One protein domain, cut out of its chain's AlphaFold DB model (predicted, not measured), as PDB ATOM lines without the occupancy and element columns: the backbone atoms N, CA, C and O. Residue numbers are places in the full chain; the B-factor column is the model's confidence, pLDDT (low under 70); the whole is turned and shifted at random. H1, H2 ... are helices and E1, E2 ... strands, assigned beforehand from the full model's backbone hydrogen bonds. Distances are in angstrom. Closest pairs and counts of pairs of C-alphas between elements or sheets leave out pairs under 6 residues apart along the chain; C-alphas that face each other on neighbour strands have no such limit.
ATOM      1  N   LEU A  10     219.025 185.117 216.629       91.62
ATOM      2  CA  LEU A  10     219.541 185.263 217.983       91.62
ATOM      3  C   LEU A  10     218.402 185.091 218.992       91.62
ATOM      4  O   LEU A  10     217.234 185.256 218.653       91.62
ATOM      5  N   GLU A  11     218.746 184.850 220.256       94.00
ATOM      6  CA  GLU A  11     217.772 184.631 221.342       94.00
ATOM      7  C   GLU A  11     216.734 185.761 221.476       94.00
ATOM      8  O   GLU A  11     215.595 185.545 221.872       94.00
ATOM      9  N   ASN A  12     217.107 186.990 221.112       93.31
ATOM     10  CA  ASN A  12     216.221 188.154 221.137       93.31
ATOM     11  C   ASN A  12     215.404 188.351 219.841       93.31
ATOM     12  O   ASN A  12     214.832 189.423 219.641       93.31
ATOM     13  N   GLY A  13     215.389 187.367 218.938       94.06
ATOM     14  CA  GLY A  13     214.701 187.410 217.644       94.06
ATOM     15  C   GLY A  13     215.417 188.231 216.563       94.06
ATOM     16  O   GLY A  13     214.931 188.328 215.433       94.06
ATOM     17  N   VAL A  14     216.568 188.842 216.869       93.62
ATOM     18  CA  VAL A  14     217.359 189.575 215.870       93.62
ATOM     19  C   VAL A  14     217.989 188.588 214.897       93.62
ATOM     20  O   VAL A  14     218.557 187.574 215.292       93.62
ATOM     21  N   LYS A  15     217.928 188.907 213.603       93.00
ATOM     22  CA  LYS A  15     218.526 188.092 212.543       93.00
ATOM     23  C   LYS A  15     219.916 188.601 212.194       93.00
ATOM     24  O   LYS A  15     220.077 189.775 211.865       93.00
ATOM     25  N   ILE A  16     220.898 187.706 212.231       91.38
ATOM     26  CA  ILE A  16     222.292 187.991 211.882       91.38
ATOM     27  C   ILE A  16     222.709 187.156 210.663       91.38
ATOM     28  O   ILE A  16     222.467 185.947 210.660       91.38
ATOM     29  N   PRO A  17     223.315 187.749 209.615       89.94
ATOM     30  CA  PRO A  17     223.773 186.990 208.455       89.94
ATOM     31  C   PRO A  17     224.728 185.856 208.837       89.94
ATOM     32  O   PRO A  17     225.597 186.020 209.690       89.94
ATOM     33  N   CYS A  18     224.587 184.707 208.177       88.94
ATOM     34  CA  CYS A  18     225.339 183.492 208.493       88.94
ATOM     35  C   CYS A  18     226.829 183.540 208.123       88.94
ATOM     36  O   CYS A  18     227.553 182.591 208.405       88.94
ATOM     37  N   MET A  19     227.283 184.627 207.504       87.62
ATOM     38  CA  MET A  19     228.683 184.916 207.217       87.62
ATOM     39  C   MET A  19     228.902 186.428 207.302       87.62
ATOM     40  O   MET A  19     228.109 187.211 206.770       87.62
ATOM     41  N   GLY A  20     229.987 186.833 207.954       85.94
ATOM     42  CA  GLY A  20     230.417 188.225 208.034       85.94
ATOM     43  C   GLY A  20     231.770 188.455 207.374       85.94
ATOM     44  O   GLY A  20     232.391 187.545 206.831       85.94
ATOM     45  N   TYR A  21     232.225 189.700 207.409       82.88
ATOM     46  CA  TYR A  21     233.533 190.102 206.912       82.88
ATOM     47  C   TYR A  21     234.350 190.741 208.029       82.88
ATOM     48  O   TYR A  21     233.964 191.785 208.556       82.88
ATOM     49  N   GLY A  22     235.491 190.136 208.360       83.19
ATOM     50  CA  GLY A  22     236.432 190.690 209.331       83.19
ATOM     51  C   GLY A  22     237.231 191.846 208.728       83.19
ATOM     52  O   GLY A  22     237.957 191.671 207.747       83.19
ATOM     53  N   THR A  23     237.135 193.035 209.324       70.19
ATOM     54  CA  THR A  23     237.809 194.252 208.821       70.19
ATOM     55  C   THR A  23     239.221 194.456 209.386       70.19
ATOM     56  O   THR A  23     239.963 195.329 208.926       70.19
ATOM     57  N   TYR A  24     239.635 193.607 210.331       67.12
ATOM     58  CA  TYR A  24     240.924 193.670 211.014       67.12
ATOM     59  C   TYR A  24     242.126 193.772 210.055       67.12
ATOM     60  O   TYR A  24     242.348 192.871 209.247       67.12
ATOM     61  N   LYS A  25     242.928 194.851 210.101       59.44
ATOM     62  CA  LYS A  25     244.061 195.131 209.177       59.44
ATOM     63  C   LYS A  25     243.722 195.046 207.672       59.44
ATOM     64  O   LYS A  25     244.620 194.932 206.844       59.44
ATOM     65  N   ALA A  26     242.451 194.969 207.268       57.25
ATOM     66  CA  ALA A  26     242.058 195.153 205.861       57.25
ATOM     67  C   ALA A  26     242.214 196.635 205.445       57.25
ATOM     68  O   ALA A  26     242.187 196.980 204.269       57.25
ATOM     69  N   ALA A  27     242.400 197.458 206.475       49.28
ATOM     70  CA  ALA A  27     242.419 198.897 206.587       49.28
ATOM     71  C   ALA A  27     243.820 199.552 206.561       49.28
ATOM     72  O   ALA A  27     243.928 200.774 206.541       49.28
ATOM     73  N   GLU A  28     244.916 198.785 206.570       56.69
ATOM     74  CA  GLU A  28     246.268 199.364 206.468       56.69
ATOM     75  C   GLU A  28     246.495 199.893 205.032       56.69
ATOM     76  O   GLU A  28     247.060 199.210 204.182       56.69
ATOM     77  N   GLY A  29     245.958 201.081 204.721       57.81
ATOM     78  CA  GLY A  29     246.138 201.792 203.449       57.81
ATOM     79  C   GLY A  29     244.908 202.573 202.957       57.81
ATOM     80  O   GLY A  29     245.011 203.771 202.710       57.81
ATOM     81  N   ASN A  30     243.746 201.917 202.798       61.94
ATOM     82  CA  ASN A  30     242.507 202.541 202.291       61.94
ATOM     83  C   ASN A  30     241.233 201.798 202.763       61.94
ATOM     84  O   ASN A  30     240.742 200.882 202.097       61.94
ATOM     85  N   ASN A  31     240.679 202.219 203.907       64.56
ATOM     86  CA  ASN A  31     239.496 201.603 204.534       64.56
ATOM     87  C   ASN A  31     238.250 201.677 203.654       64.56
ATOM     88  O   ASN A  31     237.460 200.740 203.612       64.56
ATOM     89  N   GLU A  32     238.054 202.784 202.950       66.25
ATOM     90  CA  GLU A  32     236.845 202.991 202.158       66.25
ATOM     91  C   GLU A  32     236.829 202.072 200.932       66.25
ATOM     92  O   GLU A  32     235.824 201.418 200.646       66.25
ATOM     93  N   GLY A  33     237.978 201.942 200.260       73.81
ATOM     94  CA  GLY A  33     238.133 201.075 199.096       73.81
ATOM     95  C   GLY A  33     237.862 199.604 199.412       73.81
ATOM     96  O   GLY A  33     237.150 198.935 198.657       73.81
ATOM     97  N   ILE A  34     238.366 199.096 200.543       77.25
ATOM     98  CA  ILE A  34     238.174 197.686 200.900       77.25
ATOM     99  C   ILE A  34     236.734 197.384 201.324       77.25
ATOM    100  O   ILE A  34     236.186 196.352 200.937       77.25
ATOM    101  N   ILE A  35     236.085 198.304 202.044       74.81
ATOM    102  CA  ILE A  35     234.683 198.156 202.447       74.81
ATOM    103  C   ILE A  35     233.772 198.223 201.225       74.81
ATOM    104  O   ILE A  35     232.906 197.363 201.064       74.81
ATOM    105  N   LYS A  36     234.009 199.167 200.306       77.62
ATOM    106  CA  LYS A  36     233.284 199.228 199.032       77.62
ATOM    107  C   LYS A  36     233.442 197.928 198.243       77.62
ATOM    108  O   LYS A  36     232.448 197.366 197.787       77.62
ATOM    109  N   THR A  37     234.665 197.408 198.155       82.75
ATOM    110  CA  THR A  37     234.952 196.137 197.472       82.75
ATOM    111  C   THR A  37     234.202 194.965 198.113       82.75
ATOM    112  O   THR A  37     233.621 194.150 197.399       82.75
ATOM    113  N   ALA A  38     234.146 194.896 199.445       81.06
ATOM    114  CA  ALA A  38     233.402 193.862 200.161       81.06
ATOM    115  C   ALA A  38     231.881 193.984 199.950       81.06
ATOM    116  O   ALA A  38     231.204 192.980 199.725       81.06
ATOM    117  N   ILE A  39     231.332 195.203 199.941       81.00
ATOM    118  CA  ILE A  39     229.913 195.443 199.632       81.00
ATOM    119  C   ILE A  39     229.583 194.992 198.204       81.00
ATOM    120  O   ILE A  39     228.568 194.315 198.004       81.00
ATOM    121  N   GLU A  40     230.436 195.336 197.233       83.81
ATOM    122  CA  GLU A  40     230.326 194.905 195.832       83.81
ATOM    123  C   GLU A  40     230.453 193.385 195.677       83.81
ATOM    124  O   GLU A  40     229.789 192.800 194.827       83.81
ATOM    125  N   ALA A  41     231.278 192.738 196.506       83.75
ATOM    126  CA  ALA A  41     231.395 191.284 196.568       83.75
ATOM    127  C   ALA A  41     230.193 190.607 197.259       83.75
ATOM    128  O   ALA A  41     230.072 189.388 197.201       83.75
ATOM    129  N   GLY A  42     229.293 191.382 197.880       82.50
ATOM    130  CA  GLY A  42     228.018 190.908 198.425       82.50
ATOM    131  C   GLY A  42     227.899 190.929 199.951       82.50
ATOM    132  O   GLY A  42     226.808 190.680 200.461       82.50
ATOM    133  N   TYR A  43     228.960 191.261 200.695       82.12
ATOM    134  CA  TYR A  43     228.948 191.237 202.164       82.12
ATOM    135  C   TYR A  43     227.993 192.287 202.746       82.12
ATOM    136  O   TYR A  43     227.883 193.408 202.239       82.12
ATOM    137  N   ARG A  44     227.267 191.910 203.804       81.75
ATOM    138  CA  ARG A  44     226.285 192.766 204.503       81.75
ATOM    139  C   ARG A  44     226.439 192.777 206.023       81.75
ATOM    140  O   ARG A  44     225.835 193.622 206.672       81.75
ATOM    141  N   TYR A  45     227.262 191.887 206.568       83.19
ATOM    142  CA  TYR A  45     227.651 191.857 207.971       83.19
ATOM    143  C   TYR A  45     229.161 192.085 208.064       83.19
ATOM    144  O   TYR A  45     229.932 191.406 207.386       83.19
ATOM    145  N   PHE A  46     229.566 193.073 208.857       75.31
ATOM    146  CA  PHE A  46     230.951 193.506 209.002       75.31
ATOM    147  C   PHE A  46     231.330 193.447 210.475       75.31
ATOM    148  O   PHE A  46     230.628 194.007 211.315       75.31
ATOM    149  N   ASP A  47     232.439 192.781 210.762       78.12
ATOM    150  CA  ASP A  47     233.036 192.711 212.087       78.12
ATOM    151  C   ASP A  47     234.193 193.716 212.178       78.12
ATOM    152  O   ASP A  47     235.055 193.790 211.290       78.12
ATOM    153  N   THR A  48     234.158 194.548 213.218       63.56
ATOM    154  CA  THR A  48     235.160 195.579 213.500       63.56
ATOM    155  C   THR A  48     235.328 195.785 215.008       63.56
ATOM    156  O   THR A  48     234.447 195.434 215.787       63.56
ATOM    157  N   ALA A  49     236.438 196.386 215.432       59.62
ATOM    158  CA  ALA A  49     236.735 196.732 216.815       59.62
ATOM    159  C   ALA A  49     237.667 197.950 216.864       59.62
ATOM    160  O   ALA A  49     238.440 198.218 215.945       59.62
ATOM    161  N   SER A  50     237.620 198.694 217.968       48.22
ATOM    162  CA  SER A  50     238.339 199.963 218.139       48.22
ATOM    163  C   SER A  50     239.855 199.830 218.362       48.22
ATOM    164  O   SER A  50     240.535 200.846 218.437       48.22
ATOM    165  N   PHE A  51     240.391 198.612 218.507       53.25
ATOM    166  CA  PHE A  51     241.722 198.351 219.087       53.25
ATOM    167  C   PHE A  51     242.712 197.662 218.126       53.25
ATOM    168  O   PHE A  51     243.585 196.914 218.548       53.25
ATOM    169  N   TYR A  52     242.560 197.831 216.816       53.44
ATOM    170  CA  TYR A  52     243.141 196.920 215.824       53.44
ATOM    171  C   TYR A  52     244.640 197.063 215.483       53.44
ATOM    172  O   TYR A  52     245.033 196.913 214.326       53.44
ATOM    173  N   ASP A  53     245.479 197.206 216.503       43.34
ATOM    174  CA  ASP A  53     246.939 197.109 216.415       43.34
ATOM    175  C   ASP A  53     247.436 195.816 217.102       43.34
ATOM    176  O   ASP A  53     247.975 195.833 218.204       43.34
ATOM    177  N   THR A  54     247.166 194.647 216.503       41.28
ATOM    178  CA  THR A  54     247.556 193.317 217.042       41.28
ATOM    179  C   THR A  54     248.001 192.343 215.945       41.28
ATOM    180  O   THR A  54     247.261 191.470 215.483       41.28
ATOM    181  N   GLU A  55     249.140 192.683 215.365       38.06
ATOM    182  CA  GLU A  55     250.123 191.854 214.659       38.06
ATOM    183  C   GLU A  55     249.726 190.435 214.183       38.06
ATOM    184  O   GLU A  55     249.301 189.556 214.917       38.06
ATOM    185  N   GLU A  56     249.956 190.242 212.882       37.38
ATOM    186  CA  GLU A  56     250.262 188.959 212.246       37.38
ATOM    187  C   GLU A  56     249.188 187.855 212.188       37.38
ATOM    188  O   GLU A  56     249.356 186.737 212.647       37.38
ATOM    189  N   ALA A  57     248.130 188.129 211.416       42.59
ATOM    190  CA  ALA A  57     247.493 187.138 210.542       42.59
ATOM    191  C   ALA A  57     247.201 185.757 211.164       42.59
ATOM    192  O   ALA A  57     247.701 184.715 210.724       42.59
ATOM    193  N   LEU A  58     246.323 185.777 212.158       36.41
ATOM    194  CA  LEU A  58     245.903 184.590 212.878       36.41
ATOM    195  C   LEU A  58     245.147 183.634 211.942       36.41
ATOM    196  O   LEU A  58     244.129 183.990 211.348       36.41
ATOM    197  N   GLY A  59     245.730 182.449 211.744       45.03
ATOM    198  CA  GLY A  59     245.252 181.385 210.856       45.03
ATOM    199  C   GLY A  59     246.190 181.023 209.697       45.03
ATOM    200  O   GLY A  59     245.847 180.166 208.879       45.03
ATOM    201  N   ARG A  60     247.368 181.650 209.556       52.88
ATOM    202  CA  ARG A  60     248.169 181.436 208.342       52.88
ATOM    203  C   ARG A  60     248.944 180.111 208.323       52.88
ATOM    204  O   ARG A  60     249.805 179.822 209.147       52.88
ATOM    205  N   LYS A  61     248.635 179.360 207.260       53.91
ATOM    206  CA  LYS A  61     249.264 178.152 206.710       53.91
ATOM    207  C   LYS A  61     248.968 176.822 207.383       53.91
ATOM    208  O   LYS A  61     248.387 175.990 206.711       53.91
ATOM    209  N   ARG A  62     249.284 176.595 208.661       60.09
ATOM    210  CA  ARG A  62     249.300 175.207 209.191       60.09
ATOM    211  C   ARG A  62     247.971 174.455 209.069       60.09
ATOM    212  O   ARG A  62     247.983 173.280 208.726       60.09
ATOM    213  N   VAL A  63     246.843 175.123 209.317       68.75
ATOM    214  CA  VAL A  63     245.512 174.520 209.114       68.75
ATOM    215  C   VAL A  63     245.233 174.343 207.623       68.75
ATOM    216  O   VAL A  63     244.842 173.269 207.191       68.75
ATOM    217  N   LEU A  64     245.506 175.362 206.807       73.50
ATOM    218  CA  LEU A  64     245.267 175.317 205.359       73.50
ATOM    219  C   LEU A  64     246.166 174.312 204.613       73.50
ATOM    220  O   LEU A  64     245.807 173.865 203.531       73.50
ATOM    221  N   GLU A  65     247.318 173.969 205.186       76.75
ATOM    222  CA  GLU A  65     248.285 172.979 204.699       76.75
ATOM    223  C   GLU A  65     248.082 171.603 205.362       76.75
ATOM    224  O   GLU A  65     248.829 170.666 205.081       76.75
ATOM    225  N   HIS A  66     247.085 171.451 206.244       83.44
ATOM    226  CA  HIS A  66     246.840 170.184 206.921       83.44
ATOM    227  C   HIS A  66     246.418 169.112 205.896       83.44
ATOM    228  O   HIS A  66     245.456 169.338 205.156       83.44
ATOM    229  N   PRO A  67     247.052 167.918 205.869       89.94
ATOM    230  CA  PRO A  67     246.795 166.904 204.841       89.94
ATOM    231  C   PRO A  67     245.326 166.492 204.723       89.94
ATOM    232  O   PRO A  67     244.829 166.284 203.619       89.94
ATOM    233  N   LEU A  68     244.605 166.427 205.852       90.69
ATOM    234  CA  LEU A  68     243.161 166.170 205.847       90.69
ATOM    235  C   LEU A  68     242.402 167.235 205.045       90.69
ATOM    236  O   LEU A  68     241.592 166.889 204.195       90.69
ATOM    237  N   LEU A  69     242.674 168.518 205.298       88.31
ATOM    238  CA  LEU A  69     241.981 169.616 204.630       88.31
ATOM    239  C   LEU A  69     242.384 169.722 203.158       88.31
ATOM    240  O   LEU A  69     241.535 170.043 202.335       88.31
ATOM    241  N   GLY A  70     243.627 169.370 202.817       88.50
ATOM    242  CA  GLY A  70     244.066 169.196 201.430       88.50
ATOM    243  C   GLY A  70     243.290 168.094 200.700       88.50
ATOM    244  O   GLY A  70     242.725 168.342 199.640       88.50
ATOM    245  N   GLY A  71     243.166 166.907 201.300       94.44
ATOM    246  CA  GLY A  71     242.403 165.805 200.703       94.44
ATOM    247  C   GLY A  71     240.908 166.107 200.553       94.44
ATOM    248  O   GLY A  71     240.290 165.723 199.562       94.44
ATOM    249  N   LEU A  72     240.313 166.834 201.504       95.38
ATOM    250  CA  LEU A  72     238.924 167.293 201.388       95.38
ATOM    251  C   LEU A  72     238.770 168.387 200.326       95.38
ATOM    252  O   LEU A  72     237.814 168.363 199.557       95.38
ATOM    253  N   ALA A  73     239.719 169.319 200.240       92.00
ATOM    254  CA  ALA A  73     239.749 170.342 199.201       92.00
ATOM    255  C   ALA A  73     239.735 169.708 197.796       92.00
ATOM    256  O   ALA A  73     238.917 170.093 196.959       92.00
ATOM    257  N   GLU A  74     240.548 168.673 197.573       96.06
ATOM    258  CA  GLU A  74     240.527 167.883 196.336       96.06
ATOM    259  C   GLU A  74     239.181 167.177 196.125       96.06
ATOM    260  O   GLU A  74     238.573 167.340 195.067       96.06
ATOM    261  N   LYS A  75     238.673 166.454 197.139       97.19
ATOM    262  CA  LYS A  75     237.391 165.724 197.067       97.19
ATOM    263  C   LYS A  75     236.232 166.622 196.628       97.19
ATOM    264  O   LYS A  75     235.426 166.217 195.795       97.19
ATOM    265  N   TYR A  76     236.138 167.824 197.191       96.12
ATOM    266  CA  TYR A  76     235.031 168.749 196.939       96.12
ATOM    267  C   TYR A  76     235.296 169.729 195.789       96.12
ATOM    268  O   TYR A  76     234.415 170.526 195.466       96.12
ATOM    269  N   ASN A  77     236.478 169.683 195.161       95.94
ATOM    270  CA  ASN A  77     236.935 170.673 194.181       95.94
ATOM    271  C   ASN A  77     236.833 172.115 194.720       95.94
ATOM    272  O   ASN A  77     236.255 173.018 194.104       95.94
ATOM    273  N   LYS A  78     237.361 172.312 195.929       93.00
ATOM    274  CA  LYS A  78     237.366 173.577 196.671       93.00
ATOM    275  C   LYS A  78     238.759 173.851 197.223       93.00
ATOM    276  O   LYS A  78     239.643 173.011 197.175       93.00
ATOM    277  N   SER A  79     238.973 175.043 197.764       87.75
ATOM    278  CA  SER A  79     240.173 175.342 198.551       87.75
ATOM    279  C   SER A  79     240.009 174.895 200.007       87.75
ATOM    280  O   SER A  79     238.900 174.900 200.535       87.75
ATOM    281  N   ALA A  80     241.115 174.617 200.704       86.06
ATOM    282  CA  ALA A  80     241.085 174.318 202.141       86.06
ATOM    283  C   ALA A  80     240.385 175.423 202.960       86.06
ATOM    284  O   ALA A  80     239.666 175.135 203.909       86.06
ATOM    285  N   ALA A  81     240.522 176.690 202.547       85.31
ATOM    286  CA  ALA A  81     239.818 177.806 203.176       85.31
ATOM    287  C   ALA A  81     238.291 177.692 203.019       85.31
ATOM    288  O   ALA A  81     237.562 177.901 203.982       85.31
ATOM    289  N   GLN A  82     237.803 177.317 201.834       87.69
ATOM    290  CA  GLN A  82     236.374 177.084 201.603       87.69
ATOM    291  C   GLN A  82     235.848 175.893 202.414       87.69
ATOM    292  O   GLN A  82     234.728 175.970 202.913       87.69
ATOM    293  N   ILE A  83     236.653 174.839 202.604       91.44
ATOM    294  CA  ILE A  83     236.307 173.723 203.498       91.44
ATOM    295  C   ILE A  83     236.132 174.220 204.939       91.44
ATOM    296  O   ILE A  83     235.094 173.952 205.537       91.44
ATOM    297  N   CYS A  84     237.079 174.997 205.477       88.31
ATOM    298  CA  CYS A  84     236.963 175.550 206.832       88.31
ATOM    299  C   CYS A  84     235.708 176.421 206.998       88.31
ATOM    300  O   CYS A  84     234.946 176.238 207.943       88.31
ATOM    301  N   LEU A  85     235.454 177.325 206.047       88.75
ATOM    302  CA  LEU A  85     234.290 178.216 206.089       88.75
ATOM    303  C   LEU A  85     232.968 177.441 206.012       88.75
ATOM    304  O   LEU A  85     232.024 177.751 206.739       88.75
ATOM    305  N   ARG A  86     232.884 176.420 205.148       92.94
ATOM    306  CA  ARG A  86     231.682 175.585 205.047       92.94
ATOM    307  C   ARG A  86     231.467 174.743 206.304       92.94
ATOM    308  O   ARG A  86     230.328 174.612 206.751       92.94
ATOM    309  N   TYR A  87     232.541 174.220 206.889       91.50
ATOM    310  CA  TYR A  87     232.494 173.497 208.156       91.50
ATOM    311  C   TYR A  87     231.915 174.374 209.279       91.50
ATOM    312  O   TYR A  87     230.972 173.951 209.946       91.50
ATOM    313  N   GLU A  88     232.390 175.617 209.433       89.44
ATOM    314  CA  GLU A  88     231.855 176.568 210.423       89.44
ATOM    315  C   GLU A  88     230.353 176.816 210.220       89.44
ATOM    316  O   GLU A  88     229.569 176.680 211.160       89.44
ATOM    317  N   ILE A  89     229.922 177.062 208.976       89.62
ATOM    318  CA  ILE A  89     228.503 177.263 208.648       89.62
ATOM    319  C   ILE A  89     227.656 176.030 208.998       89.62
ATOM    320  O   ILE A  89     226.580 176.166 209.578       89.62
ATOM    321  N   GLN A  90     228.110 174.815 208.669       93.31
ATOM    322  CA  GLN A  90     227.374 173.587 209.002       93.31
ATOM    323  C   GLN A  90     227.336 173.308 210.511       93.31
ATOM    324  O   GLN A  90     226.398 172.671 210.988       93.31
ATOM    325  N   ARG A  91     228.304 173.835 211.268       92.31
ATOM    326  CA  ARG A  91     228.335 173.829 212.738       92.31
ATOM    327  C   ARG A  91     227.509 174.951 213.375       92.31
ATOM    328  O   ARG A  91     227.508 175.052 214.598       92.31
ATOM    329  N   GLN A  92     226.812 175.763 212.575       91.31
ATOM    330  CA  GLN A  92     226.065 176.944 213.025       91.31
ATOM    331  C   GLN A  92     226.952 178.006 213.700       91.31
ATOM    332  O   GLN A  92     226.502 178.763 214.556       91.31
ATOM    333  N   VAL A  93     228.221 178.073 213.295       88.25
ATOM    334  CA  VAL A  93     229.174 179.118 213.684       88.25
ATOM    335  C   VAL A  93     229.237 180.146 212.556       88.25
ATOM    336  O   VAL A  93     229.186 179.783 211.381       88.25
ATOM    337  N   ILE A  94     229.309 181.436 212.898       89.06
ATOM    338  CA  ILE A  94     229.387 182.514 211.905       89.06
ATOM    339  C   ILE A  94     230.858 182.752 211.530       89.06
ATOM    340  O   ILE A  94     231.587 183.332 212.338       89.06
ATOM    341  N   PRO A  95     231.308 182.358 210.323       86.88
ATOM    342  CA  PRO A  95     232.629 182.714 209.827       86.88
ATOM    343  C   PRO A  95     232.758 184.223 209.595       86.88
ATOM    344  O   PRO A  95     231.864 184.858 209.024       86.88
ATOM    345  N   LEU A  96     233.920 184.781 209.948       86.06
ATOM    346  CA  LEU A  96     234.282 186.190 209.727       86.06
ATOM    347  C   LEU A  96     235.573 186.322 208.894       86.06
ATOM    348  O   LEU A  96     236.557 186.912 209.355       86.06
ATOM    349  N   PRO A  97     235.642 185.756 207.672       82.56
ATOM    350  CA  PRO A  97     236.864 185.769 206.890       82.56
ATOM    351  C   PRO A  97     237.281 187.188 206.510       82.56
ATOM    352  O   PRO A  97     236.469 188.049 206.172       82.56
ATOM    353  N   LYS A  98     238.595 187.387 206.475       79.12
ATOM    354  CA  LYS A  98     239.239 188.593 205.958       79.12
ATOM    355  C   LYS A  98     239.823 188.328 204.570       79.12
ATOM    356  O   LYS A  98     240.402 187.269 204.323       79.12
ATOM    357  N   ALA A  99     239.781 189.325 203.687       78.19
ATOM    358  CA  ALA A  99     240.507 189.317 202.417       78.19
ATOM    359  C   ALA A  99     240.889 190.738 201.979       78.19
ATOM    360  O   ALA A  99     240.119 191.663 202.162       78.19
ATOM    361  N   SER A 100     242.061 190.930 201.371       75.69
ATOM    362  CA  SER A 100     242.479 192.242 200.842       75.69
ATOM    363  C   SER A 100     242.152 192.444 199.357       75.69
ATOM    364  O   SER A 100     242.347 193.539 198.842       75.69
ATOM    365  N   THR A 101     241.675 191.408 198.657       79.19
ATOM    366  CA  THR A 101     241.349 191.471 197.224       79.19
ATOM    367  C   THR A 101     239.929 190.985 196.956       79.19
ATOM    368  O   THR A 101     239.410 190.118 197.669       79.19
ATOM    369  N   LYS A 102     239.305 191.524 195.903       81.94
ATOM    370  CA  LYS A 102     237.928 191.195 195.508       81.94
ATOM    371  C   LYS A 102     237.776 189.718 195.158       81.94
ATOM    372  O   LYS A 102     236.798 189.085 195.538       81.94
ATOM    373  N   GLU A 103     238.767 189.144 194.491       85.50
ATOM    374  CA  GLU A 103     238.768 187.748 194.056       85.50
ATOM    375  C   GLU A 103     238.708 186.811 195.265       85.50
ATOM    376  O   GLU A 103     237.923 185.867 195.283       85.50
ATOM    377  N   ARG A 104     239.487 187.106 196.315       82.75
ATOM    378  CA  ARG A 104     239.477 186.335 197.566       82.75
ATOM    379  C   ARG A 104     238.170 186.513 198.335       82.75
ATOM    380  O   ARG A 104     237.652 185.535 198.864       82.75
ATOM    381  N   MET A 105     237.613 187.725 198.359       84.38
ATOM    382  CA  MET A 105     236.292 187.982 198.947       84.38
ATOM    383  C   MET A 105     235.199 187.143 198.277       84.38
ATOM    384  O   MET A 105     234.377 186.554 198.978       84.38
ATOM    385  N   VAL A 106     235.220 187.058 196.943       86.38
ATOM    386  CA  VAL A 106     234.283 186.246 196.155       86.38
ATOM    387  C   VAL A 106     234.525 184.749 196.373       86.38
ATOM    388  O   VAL A 106     233.569 184.010 196.584       86.38
ATOM    389  N   GLN A 107     235.780 184.288 196.397       83.69
ATOM    390  CA  GLN A 107     236.102 182.881 196.676       83.69
ATOM    391  C   GLN A 107     235.608 182.430 198.057       83.69
ATOM    392  O   GLN A 107     235.050 181.339 198.172       83.69
ATOM    393  N   ASN A 108     235.757 183.271 199.087       84.19
ATOM    394  CA  ASN A 108     235.256 182.988 200.436       84.19
ATOM    395  C   ASN A 108     233.725 182.810 200.466       84.19
ATOM    396  O   ASN A 108     233.216 182.086 201.314       84.19
ATOM    397  N   TYR A 109     232.999 183.433 199.530       81.44
ATOM    398  CA  TYR A 109     231.546 183.304 199.407       81.44
ATOM    399  C   TYR A 109     231.100 182.042 198.644       81.44
ATOM    400  O   TYR A 109     229.978 181.573 198.825       81.44
ATOM    401  N   GLN A 110     231.960 181.439 197.823       87.38
ATOM    402  CA  GLN A 110     231.650 180.224 197.051       87.38
ATOM    403  C   GLN A 110     231.696 178.952 197.918       87.38
ATOM    404  O   GLN A 110     232.411 177.991 197.621       87.38
ATOM    405  N   VAL A 111     230.955 178.991 199.027       90.62
ATOM    406  CA  VAL A 111     230.829 177.930 200.034       90.62
ATOM    407  C   VAL A 111     229.392 177.462 200.237       90.62
ATOM    408  O   VAL A 111     229.130 176.565 201.028       90.62
ATOM    409  N   PHE A 112     228.436 178.068 199.539       92.62
ATOM    410  CA  PHE A 112     227.024 177.694 199.626       92.62
ATOM    411  C   PHE A 112     226.582 176.739 198.513       92.62
ATOM    412  O   PHE A 112     225.464 176.241 198.549       92.62
ATOM    413  N   ASP A 113     227.456 176.473 197.543       93.81
ATOM    414  CA  ASP A 113     227.230 175.595 196.394       93.81
ATOM    415  C   ASP A 113     227.688 174.145 196.632       93.81
ATOM    416  O   ASP A 113     227.649 173.331 195.713       93.81
ATOM    417  N   PHE A 114     228.121 173.814 197.851       95.56
ATOM    418  CA  PHE A 114     228.485 172.455 198.248       95.56
ATOM    419  C   PHE A 114     228.144 172.187 199.717       95.56
ATOM    420  O   PHE A 114     227.886 173.112 200.488       95.56
ATOM    421  N   GLU A 115     228.163 170.914 200.103       96.56
ATOM    422  CA  GLU A 115     227.940 170.455 201.471       96.56
ATOM    423  C   GLU A 115     228.996 169.414 201.851       96.56
ATOM    424  O   GLU A 115     229.311 168.525 201.060       96.56
ATOM    425  N   ILE A 116     229.568 169.548 203.049       96.81
ATOM    426  CA  ILE A 116     230.494 168.569 203.614       96.81
ATOM    427  C   ILE A 116     229.660 167.431 204.198       96.81
ATOM    428  O   ILE A 116     228.737 167.656 204.985       96.81
ATOM    429  N   GLU A 117     230.001 166.209 203.807       97.88
ATOM    430  CA  GLU A 117     229.325 164.993 204.251       97.88
ATOM    431  C   GLU A 117     229.554 164.761 205.744       97.88
ATOM    432  O   GLU A 117     230.568 165.172 206.313       97.88
ATOM    433  N   LYS A 118     228.620 164.065 206.394       97.12
ATOM    434  CA  LYS A 118     228.647 163.842 207.845       97.12
ATOM    435  C   LYS A 118     229.939 163.159 208.304       97.12
ATOM    436  O   LYS A 118     230.486 163.505 209.348       97.12
ATOM    437  N   GLU A 119     230.434 162.212 207.521       97.31
ATOM    438  CA  GLU A 119     231.668 161.479 207.777       97.31
ATOM    439  C   GLU A 119     232.887 162.405 207.722       97.31
ATOM    440  O   GLU A 119     233.767 162.325 208.577       97.31
ATOM    441  N   ASP A 120     232.931 163.328 206.760       97.50
ATOM    442  CA  ASP A 120     234.026 164.289 206.640       97.50
ATOM    443  C   ASP A 120     233.949 165.390 207.699       97.50
ATOM    444  O   ASP A 120     234.986 165.779 208.235       97.50
ATOM    445  N   MET A 121     232.741 165.811 208.089       96.38
ATOM    446  CA  MET A 121     232.536 166.666 209.264       96.38
ATOM    447  C   MET A 121     233.128 166.010 210.516       96.38
ATOM    448  O   MET A 121     233.934 166.630 211.205       96.38
ATOM    449  N   TYR A 122     232.829 164.726 210.751       95.94
ATOM    450  CA  TYR A 122     233.368 163.976 211.891       95.94
ATOM    451  C   TYR A 122     234.900 163.854 211.855       95.94
ATOM    452  O   TYR A 122     235.568 163.906 212.892       95.94
ATOM    453  N   ARG A 123     235.487 163.712 210.660       94.88
ATOM    454  CA  ARG A 123     236.948 163.696 210.488       94.88
ATOM    455  C   ARG A 123     237.577 165.035 210.861       94.88
ATOM    456  O   ARG A 123     238.637 165.028 211.484       94.88
ATOM    457  N   ILE A 124     236.945 166.155 210.503       91.38
ATOM    458  CA  ILE A 124     237.399 167.496 210.899       91.38
ATOM    459  C   ILE A 124     237.232 167.683 212.415       91.38
ATOM    460  O   ILE A 124     238.173 168.130 213.067       91.38
ATOM    461  N   ASP A 125     236.094 167.274 212.988       90.06
ATOM    462  CA  ASP A 125     235.824 167.346 214.435       90.06
ATOM    463  C   ASP A 125     236.873 166.582 215.268       90.06
ATOM    464  O   ASP A 125     237.221 166.990 216.374       90.06
ATOM    465  N   SER A 126     237.388 165.473 214.729       91.69
ATOM    466  CA  SER A 126     238.364 164.597 215.394       91.69
ATOM    467  C   SER A 126     239.823 165.020 215.178       91.69
ATOM    468  O   SER A 126     240.746 164.329 215.620       91.69
ATOM    469  N   MET A 127     240.061 166.120 214.460       85.62
ATOM    470  CA  MET A 127     241.405 166.609 214.182       85.62
ATOM    471  C   MET A 127     242.059 167.126 215.468       85.62
ATOM    472  O   MET A 127     241.437 167.820 216.271       85.62
TER     473      MET A 127
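AT A GLANCE: This is residues 10 to 127 of the 143 residues of the protein "Aldo/keto reductase" of Dorea formicigenerans (UniProt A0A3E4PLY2). Five short, crossed helices are strung from one end of the body to the other, H1 at one end, H4 and H3 between, H2 and H5 at the other, with long loops making much of the rest. Residues 10 to 15 stick out as a tail. The printed part has 118 residues, 50 of them in named elements, in the order E1 H1 H2 H3 H4 H5, mostly helix. It is compact, with a radius of gyration of the C-alphas of 15.2 A and spans of 41 by 36 by 25 A.

HOW THE PARTS SIT: Start at E1, residues 15 to 17, which pairs with no named strand. Beyond it, residues 21 to 22 pair in parallel with residues 46 to 47. H1, residues 31 to 40, only just touches H4, residues 102 to 109, with 3 pairs of C-alphas within 8 A, the closest Thr 37 and Lys 102 at 6.1 A; their steep tilt is 52 degrees, the same way. H2, residues 67 to 76, touches H3, residues 80 to 90, about perpendicular at 78 degrees; their closest C-alphas, Ala 73 and Ala 80, are 5.1 A apart. H3 touches H4 at a steep tilt of 42 degrees, the closest C-alphas being Gln 82 and Asn 108, 6.1 A. H5, residues 118 to 125, is close to but not clearly touching H3, with C-alphas of Tyr 87 and Met 121 closest at 6.9 A. In H1 to H5 every O i to N i+4 pair is within hydrogen-bond range.

IN THESE COORDINATES: Find C-alpha 15 at (218.526, 188.092, 212.543), where E1 begins its 6.7 A. H1 and H2 each measure 14.3 A, H3 15.3 A, H4 10.9 A, and H5 10.4 A, ending at C-alpha 125, (235.824, 167.346, 214.435).

THE WHOLE: The two C-alphas farthest apart, Gly 29 and Glu 119, are 43.0 A apart. The printed part has no cut; the links E1 to H1, H1 to H2 and H3 to H4 are long. Look for pLDDT under 70 at residues 24 to 32 and 48 to 63.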